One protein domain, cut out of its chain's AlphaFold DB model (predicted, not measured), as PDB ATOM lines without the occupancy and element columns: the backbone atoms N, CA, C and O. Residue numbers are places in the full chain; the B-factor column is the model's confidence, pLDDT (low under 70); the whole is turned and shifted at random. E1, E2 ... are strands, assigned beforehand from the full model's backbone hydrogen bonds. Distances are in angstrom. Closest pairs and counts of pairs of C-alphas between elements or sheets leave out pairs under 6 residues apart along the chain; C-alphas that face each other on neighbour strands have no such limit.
ATOM      1  N   PRO A  98     -52.559 -11.165  21.622       92.44
ATOM      2  CA  PRO A  98     -53.189 -10.460  22.736       92.44
ATOM      3  C   PRO A  98     -52.289  -9.373  23.337       92.44
ATOM      4  O   PRO A  98     -52.776  -8.533  24.095       92.44
ATOM      5  N   ARG A  99     -50.988  -9.390  23.027       94.94
ATOM      6  CA  ARG A  99     -49.990  -8.448  23.532       94.94
ATOM      7  C   ARG A  99     -49.296  -7.801  22.346       94.94
ATOM      8  O   ARG A  99     -48.588  -8.475  21.603       94.94
ATOM      9  N   VAL A 100     -49.522  -6.510  22.152       94.94
ATOM     10  CA  VAL A 100     -49.036  -5.779  20.977       94.94
ATOM     11  C   VAL A 100     -48.361  -4.483  21.380       94.94
ATOM     12  O   VAL A 100     -48.760  -3.835  22.346       94.94
ATOM     13  N   VAL A 101     -47.346  -4.091  20.618       95.25
ATOM     14  CA  VAL A 101     -46.647  -2.814  20.789       95.25
ATOM     15  C   VAL A 101     -46.591  -2.050  19.479       95.25
ATOM     16  O   VAL A 101     -46.503  -2.636  18.401       95.25
ATOM     17  N   LEU A 102     -46.619  -0.728  19.583       94.75
ATOM     18  CA  LEU A 102     -46.369   0.190  18.483       94.75
ATOM     19  C   LEU A 102     -44.977   0.768  18.657       94.75
ATOM     20  O   LEU A 102     -44.687   1.367  19.694       94.75
ATOM     21  N   VAL A 103     -44.132   0.595  17.648       94.69
ATOM     22  CA  VAL A 103     -42.738   1.041  17.672       94.69
ATOM     23  C   VAL A 103     -42.506   2.022  16.535       94.69
ATOM     24  O   VAL A 103     -42.842   1.733  15.387       94.69
ATOM     25  N   ASP A 104     -41.929   3.175  16.860       94.19
ATOM     26  CA  ASP A 104     -41.374   4.082  15.860       94.19
ATOM     27  C   ASP A 104     -40.085   3.473  15.295       94.19
ATOM     28  O   ASP A 104     -39.160   3.165  16.052       94.19
ATOM     29  N   VAL A 105     -40.031   3.251  13.979       94.44
ATOM     30  CA  VAL A 105     -38.892   2.572  13.343       94.44
ATOM     31  C   VAL A 105     -37.619   3.420  13.376       94.44
ATOM     32  O   VAL A 105     -36.529   2.859  13.494       94.44
ATOM     33  N   ASP A 106     -37.737   4.746  13.290       92.81
ATOM     34  CA  ASP A 106     -36.585   5.646  13.199       92.81
ATOM     35  C   ASP A 106     -35.941   5.862  14.573       92.81
ATOM     36  O   ASP A 106     -34.714   5.860  14.705       92.81
ATOM     37  N   GLU A 107     -36.763   6.028  15.608       92.06
ATOM     38  CA  GLU A 107     -36.302   6.252  16.980       92.06
ATOM     39  C   GLU A 107     -36.056   4.942  17.746       92.06
ATOM     40  O   GLU A 107     -35.309   4.925  18.728       92.06
ATOM     41  N   GLY A 108     -36.664   3.832  17.310       92.75
ATOM     42  CA  GLY A 108     -36.597   2.545  18.003       92.75
ATOM     43  C   GLY A 108     -37.275   2.570  19.375       92.75
ATOM     44  O   GLY A 108     -36.866   1.840  20.281       92.75
ATOM     45  N   VAL A 109     -38.280   3.432  19.554       92.69
ATOM     46  CA  VAL A 109     -38.990   3.631  20.825       92.69
ATOM     47  C   VAL A 109     -40.404   3.066  20.768       92.69
ATOM     48  O   VAL A 109     -41.073   3.108  19.735       92.69
ATOM     49  N   VAL A 110     -40.882   2.558  21.905       94.06
ATOM     50  CA  VAL A 110     -42.283   2.157  22.068       94.06
ATOM     51  C   VAL A 110     -43.139   3.411  22.204       94.06
ATOM     52  O   VAL A 110     -42.949   4.201  23.128       94.06
ATOM     53  N   LEU A 111     -44.099   3.576  21.301       92.12
ATOM     54  CA  LEU A 111     -45.084   4.654  21.346       92.12
ATOM     55  C   LEU A 111     -46.295   4.284  22.207       92.12
ATOM     56  O   LEU A 111     -46.872   5.146  22.867       92.12
ATOM     57  N   SER A 112     -46.699   3.014  22.174       91.94
ATOM     58  CA  SER A 112     -47.815   2.485  22.960       91.94
ATOM     59  C   SER A 112     -47.738   0.963  23.047       91.94
ATOM     60  O   SER A 112     -47.195   0.320  22.146       91.94
ATOM     61  N   ALA A 113     -48.318   0.389  24.096       92.31
ATOM     62  CA  ALA A 113     -48.455  -1.048  24.279       92.31
ATOM     63  C   ALA A 113     -49.892  -1.399  24.692       92.31
ATOM     64  O   ALA A 113     -50.619  -0.566  25.226       92.31
ATOM     65  N   TRP A 114     -50.311  -2.625  24.398       91.56
ATOM     66  CA  TRP A 114     -51.589  -3.170  24.845       91.56
ATOM     67  C   TRP A 114     -51.386  -4.604  25.268       91.56
ATOM     68  O   TRP A 114     -51.051  -5.458  24.447       91.56
ATOM     69  N   ASP A 115     -51.638  -4.865  26.543       92.38
ATOM     70  CA  ASP A 115     -51.567  -6.189  27.129       92.38
ATOM     71  C   ASP A 115     -52.981  -6.667  27.471       92.38
ATOM     72  O   ASP A 115     -53.509  -6.395  28.550       92.38
ATOM     73  N   ARG A 116     -53.637  -7.391  26.551       90.31
ATOM     74  CA  ARG A 116     -54.998  -7.921  26.781       90.31
ATOM     75  C   ARG A 116     -55.014  -9.036  27.820       90.31
ATOM     76  O   ARG A 116     -56.094  -9.392  28.290       90.31
ATOM     77  N   VAL A 117     -53.847  -9.585  28.161       91.25
ATOM     78  CA  VAL A 117     -53.684 -10.626  29.178       91.25
ATOM     79  C   VAL A 117     -53.653  -9.995  30.569       91.25
ATOM     80  O   VAL A 117     -54.326 -10.485  31.474       91.25
ATOM     81  N   ALA A 118     -52.911  -8.899  30.734       90.81
ATOM     82  CA  ALA A 118     -52.812  -8.146  31.984       90.81
ATOM     83  C   ALA A 118     -53.890  -7.057  32.138       90.81
ATOM     84  O   ALA A 118     -54.077  -6.543  33.239       90.81
ATOM     85  N   CYS A 119     -54.616  -6.743  31.060       88.38
ATOM     86  CA  CYS A 119     -55.576  -5.643  30.979       88.38
ATOM     87  C   CYS A 119     -54.929  -4.269  31.205       88.38
ATOM     88  O   CYS A 119     -55.500  -3.417  31.887       88.38
ATOM     89  N   ASP A 120     -53.740  -4.080  30.632       89.62
ATOM     90  CA  ASP A 120     -52.876  -2.923  30.869       89.62
ATOM     91  C   ASP A 120     -52.466  -2.233  29.554       89.62
ATOM     92  O   ASP A 120     -52.446  -2.861  28.490       89.62
ATOM     93  N   ASP A 121     -52.156  -0.939  29.618       89.31
ATOM     94  CA  ASP A 121     -51.655  -0.137  28.488       89.31
ATOM     95  C   ASP A 121     -50.117  -0.060  28.436       89.31
ATOM     96  O   ASP A 121     -49.537   0.723  27.679       89.31
ATOM     97  N   ASP A 122     -49.455  -0.916  29.218       90.81
ATOM     98  CA  ASP A 122     -48.009  -1.103  29.251       90.81
ATOM     99  C   ASP A 122     -47.631  -2.595  29.246       90.81
ATOM    100  O   ASP A 122     -48.391  -3.464  29.676       90.81
ATOM    101  N   ILE A 123     -46.418  -2.892  28.775       93.69
ATOM    102  CA  ILE A 123     -45.792  -4.212  28.875       93.69
ATOM    103  C   ILE A 123     -44.450  -4.050  29.604       93.69
ATOM    104  O   ILE A 123     -43.435  -3.717  28.980       93.69
ATOM    105  N   PRO A 124     -44.408  -4.311  30.927       93.88
ATOM    106  CA  PRO A 124     -43.233  -4.034  31.738       93.88
ATOM    107  C   PRO A 124     -41.971  -4.732  31.228       93.88
ATOM    108  O   PRO A 124     -41.907  -5.957  31.121       93.88
ATOM    109  N   GLY A 125     -40.936  -3.934  30.966       94.25
ATOM    110  CA  GLY A 125     -39.629  -4.430  30.541       94.25
ATOM    111  C   GLY A 125     -39.547  -4.852  29.073       94.25
ATOM    112  O   GLY A 125     -38.528  -5.426  28.688       94.25
ATOM    113  N   TYR A 126     -40.565  -4.568  28.255       96.00
ATOM    114  CA  TYR A 126     -40.457  -4.751  26.812       96.00
ATOM    115  C   TYR A 126     -39.345  -3.867  26.233       96.00
ATOM    116  O   TYR A 126     -39.238  -2.679  26.544       96.00
ATOM    117  N   VAL A 127     -38.522  -4.456  25.369       96.38
ATOM    118  CA  VAL A 127     -37.480  -3.761  24.612       96.38
ATOM    119  C   VAL A 127     -37.704  -4.081  23.135       96.38
ATOM    120  O   VAL A 127     -37.663  -5.264  22.787       96.38
ATOM    121  N   PRO A 128     -37.930  -3.075  22.266       94.62
ATOM    122  CA  PRO A 128     -38.096  -3.309  20.837       94.62
ATOM    123  C   PRO A 128     -36.899  -4.061  20.241       94.62
ATOM    124  O   PRO A 128     -35.750  -3.731  20.561       94.62
ATOM    125  N   PRO A 129     -37.125  -5.058  19.368       94.19
ATOM    126  CA  PRO A 129     -36.034  -5.654  18.618       94.19
ATOM    127  C   PRO A 129     -35.462  -4.636  17.621       94.19
ATOM    128  O   PRO A 129     -36.096  -3.639  17.274       94.19
ATOM    129  N   ALA A 130     -34.245  -4.898  17.141       93.38
ATOM    130  CA  ALA A 130     -33.676  -4.103  16.057       93.38
ATOM    131  C   ALA A 130     -34.562  -4.204  14.797       93.38
ATOM    132  O   ALA A 130     -35.101  -5.289  14.547       93.38
ATOM    133  N   PRO A 131     -34.671  -3.134  13.983       93.19
ATOM    134  CA  PRO A 131     -35.493  -3.153  12.782       93.19
ATOM    135  C   PRO A 131     -35.195  -4.339  11.859       93.19
ATOM    136  O   PRO A 131     -34.037  -4.639  11.549       93.19
ATOM    137  N   GLY A 132     -36.262  -5.025  11.448       89.62
ATOM    138  CA  GLY A 132     -36.213  -6.217  10.609       89.62
ATOM    139  C   GLY A 132     -36.615  -5.957   9.152       89.62
ATOM    140  O   GLY A 132     -36.907  -4.828   8.759       89.62
ATOM    141  N   PRO A 133     -36.652  -7.007   8.313       91.44
ATOM    142  CA  PRO A 133     -37.189  -6.906   6.959       91.44
ATOM    143  C   PRO A 133     -38.630  -6.369   6.959       91.44
ATOM    144  O   PRO A 133     -39.470  -6.866   7.705       91.44
ATOM    145  N   GLY A 134     -38.919  -5.382   6.104       88.69
ATOM    146  CA  GLY A 134     -40.250  -4.769   5.976       88.69
ATOM    147  C   GLY A 134     -40.530  -3.610   6.938       88.69
ATOM    148  O   GLY A 134     -41.611  -3.034   6.883       88.69
ATOM    149  N   TRP A 135     -39.573  -3.253   7.799       93.38
ATOM    150  CA  TRP A 135     -39.666  -2.080   8.667       93.38
ATOM    151  C   TRP A 135     -39.102  -0.877   7.918       93.38
ATOM    152  O   TRP A 135     -37.901  -0.607   7.956       93.38
ATOM    153  N   GLU A 136     -39.961  -0.200   7.165       93.06
ATOM    154  CA  GLU A 136     -39.551   0.961   6.378       93.06
ATOM    155  C   GLU A 136     -39.300   2.177   7.295       93.06
ATOM    156  O   GLU A 136     -40.076   2.410   8.225       93.06
ATOM    157  N   PRO A 137     -38.255   2.986   7.044       92.62
ATOM    158  CA  PRO A 137     -38.047   4.247   7.759       92.62
ATOM    159  C   PRO A 137     -39.268   5.176   7.679       92.62
ATOM    160  O   PRO A 137     -39.993   5.179   6.679       92.62
ATOM    161  N   GLY A 138     -39.495   5.987   8.712       90.75
ATOM    162  CA  GLY A 138     -40.652   6.886   8.806       90.75
ATOM    163  C   GLY A 138     -41.997   6.182   9.023       90.75
ATOM    164  O   GLY A 138     -43.055   6.769   8.766       90.75
ATOM    165  N   THR A 139     -41.987   4.918   9.454       93.31
ATOM    166  CA  THR A 139     -43.199   4.160   9.780       93.31
ATOM    167  C   THR A 139     -43.292   3.840  11.265       93.31
ATOM    168  O   THR A 139     -42.300   3.822  11.994       93.31
ATOM    169  N   ILE A 140     -44.520   3.580  11.704       93.75
ATOM    170  CA  ILE A 140     -44.808   2.925  12.974       93.75
ATOM    171  C   ILE A 140     -45.174   1.484  12.652       93.75
ATOM    172  O   ILE A 140     -46.075   1.231  11.846       93.75
ATOM    173  N   VAL A 141     -44.499   0.542  13.298       95.38
ATOM    174  CA  VAL A 141     -44.793  -0.886  13.170       95.38
ATOM    175  C   VAL A 141     -45.608  -1.375  14.357       95.38
ATOM    176  O   VAL A 141     -45.380  -0.960  15.493       95.38
ATOM    177  N   VAL A 142     -46.560  -2.264  14.083       95.69
ATOM    178  CA  VAL A 142     -47.319  -3.003  15.095       95.69
ATOM    179  C   VAL A 142     -46.684  -4.376  15.225       95.69
ATOM    180  O   VAL A 142     -46.633  -5.125  14.246       95.69
ATOM    181  N   LEU A 143     -46.201  -4.702  16.418       97.00
ATOM    182  CA  LEU A 143     -45.517  -5.962  16.686       97.00
ATOM    183  C   LEU A 143     -46.290  -6.803  17.685       97.00
ATOM    184  O   LEU A 143     -46.877  -6.270  18.628       97.00
ATOM    185  N   ASP A 144     -46.202  -8.116  17.521       96.88
ATOM    186  CA  ASP A 144     -46.478  -9.054  18.601       96.88
ATOM    187  C   ASP A 144     -45.390  -8.898  19.676       96.88
ATOM    188  O   ASP A 144     -44.191  -8.992  19.395       96.88
ATOM    189  N   ALA A 145     -45.795  -8.616  20.912       97.25
ATOM    190  CA  ALA A 145     -44.861  -8.335  21.995       97.25
ATOM    191  C   ALA A 145     -44.134  -9.590  22.511       97.25
ATOM    192  O   ALA A 145     -43.067  -9.469  23.116       97.25
ATOM    193  N   ASP A 146     -44.693 -10.780  22.287       96.19
ATOM    194  CA  ASP A 146     -44.136 -12.052  22.741       96.19
ATOM    195  C   ASP A 146     -43.145 -12.631  21.725       96.19
ATOM    196  O   ASP A 146     -42.128 -13.219  22.106       96.19
ATOM    197  N   THR A 147     -43.419 -12.465  20.430       95.31
ATOM    198  CA  THR A 147     -42.619 -13.060  19.349       95.31
ATOM    199  C   THR A 147     -41.735 -12.057  18.610       95.31
ATOM    200  O   THR A 147     -40.738 -12.455  18.005       95.31
ATOM    201  N   GLY A 148     -42.070 -10.765  18.655       94.81
ATOM    202  CA  GLY A 148     -41.441  -9.729  17.835       94.81
ATOM    203  C   GLY A 148     -41.856  -9.770  16.360       94.81
ATOM    204  O   GLY A 148     -41.211  -9.126  15.531       94.81
ATOM    205  N   GLU A 149     -42.893 -10.537  16.010       95.56
ATOM    206  CA  GLU A 149     -43.441 -10.599  14.655       95.56
ATOM    207  C   GLU A 149     -44.021  -9.245  14.228       95.56
ATOM    208  O   GLU A 149     -44.724  -8.590  14.995       95.56
ATOM    209  N   LEU A 150     -43.749  -8.842  12.983       96.19
ATOM    210  CA  LEU A 150     -44.389  -7.687  12.358       96.19
ATOM    211  C   LEU A 150     -45.813  -8.052  11.931       96.19
ATOM    212  O   LEU A 150     -45.991  -8.850  11.013       96.19
ATOM    213  N   LEU A 151     -46.809  -7.427  12.557       95.19
ATOM    214  CA  LEU A 151     -48.226  -7.696  12.301       95.19
ATOM    215  C   LEU A 151     -48.858  -6.683  11.348       95.19
ATOM    216  O   LEU A 151     -49.743  -7.027  10.565       95.19
ATOM    217  N   ASP A 152     -48.439  -5.423  11.451       94.12
ATOM    218  CA  ASP A 152     -48.949  -4.327  10.632       94.12
ATOM    219  C   ASP A 152     -47.946  -3.165  10.594       94.12
ATOM    220  O   ASP A 152     -47.003  -3.102  11.386       94.12
ATOM    221  N   SER A 153     -48.164  -2.218   9.687       93.25
ATOM    222  CA  SER A 153     -47.364  -0.998   9.584       93.25
ATOM    223  C   SER A 153     -48.231   0.168   9.139       93.25
ATOM    224  O   SER A 153     -49.084   0.020   8.263       93.25
ATOM    225  N   MET A 154     -47.971   1.349   9.683       90.94
ATOM    226  CA  MET A 154     -48.643   2.580   9.285       90.94
ATOM    227  C   MET A 154     -47.626   3.695   9.080       90.94
ATOM    228  O   MET A 154     -46.568   3.713   9.708       90.94
ATOM    229  N   THR A 155     -47.940   4.639   8.191       87.00
ATOM    230  CA  THR A 155     -47.124   5.847   8.044       87.00
ATOM    231  C   THR A 155     -47.035   6.535   9.401       87.00
ATOM    232  O   THR A 155     -48.065   6.854  10.000       87.00
ATOM    233  N   GLY A 156     -45.811   6.724   9.893       69.81
ATOM    234  CA  GLY A 156     -45.582   7.439  11.137       69.81
ATOM    235  C   GLY A 156     -45.963   8.910  10.986       69.81
ATOM    236  O   GLY A 156     -46.181   9.391   9.864       69.81
TER     237      GLY A 156
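This is residues 98 to 156 of the 162 residues of an uncharacterized protein of Cellulomonas hominis (UniProt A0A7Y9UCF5). The model is one twisted sheet of four strands, made of two hairpins set side by side, E1 with E2 and E3 with E4. A long loop, residues 116 to 138, swings out past one end of the strands and runs back over one face of the sheet to the other end; the opposite face is bare. The printed part has 59 residues, with no named helix and four named strands in the chain order E1, E2, E3, E4; the sheet's order is E2, E1, E3, E4, all antiparallel. The class is all strand, though under half of the residues, 25 of 59, are in named elements. The whole is compact, with a radius of gyration of the C-alphas of 10.6 A, and elongated in outline, with spans of 31 by 18 by 17 A.

Start at C-alpha 99, at (-49.990, -8.448, 23.532); from there E1 runs through residues 99 to 104, 17.0 A from first to last C-alpha. Next look at residues 109 to 115, E2, which is the longest strand by residues and measures 17.2 A. Pass along the long stretch with no named element to C-alpha 139 at (-43.199, 4.160, 9.780), where E3, residues 139 to 144, begins its 16.2 A. E4, residues 150 to 155, measures 14.5 A and ends at C-alpha 155, at (-47.124, 5.847, 8.044).

Begin with the hairpin of E1 and E2, antiparallel neighbours whose directions stand at 165 degrees. Here the C-alphas of Ala 113 and Val 101 face each other at 4.3 A, and N 102 and O 112 are within hydrogen-bond range at 2.8 A. On to E1 and E3, the two inner strands, antiparallel at 159 degrees: C-alphas 104 and 140 face each other at 4.6 A, and N 103 and O 141 are 2.9 A apart, within hydrogen-bond range. The hairpin of E3 and E4 is also antiparallel at 159 degrees, with C-alphas 141 and 153 facing each other at 4.4 A and N 140 and O 154 within hydrogen-bond range at 2.9 A. The edge strands E2 and E4 are apart, and E2 and E3 are apart too. From edge to edge the strands' lines turn by 53 degrees.

Look for the two C-alphas farthest apart, those of Ala 118 and Pro 137, at 31.0 A. The links E1 to E2 and E3 to E4 are tight, with 4 and 5 residues; the link E2 to E3, with 23 residues, is long. The printed part has no cut from residue 98 to residue 156. In the B-factor column the mean pLDDT of the printed part is 92.8, and one residue, Gly 156, is under 70.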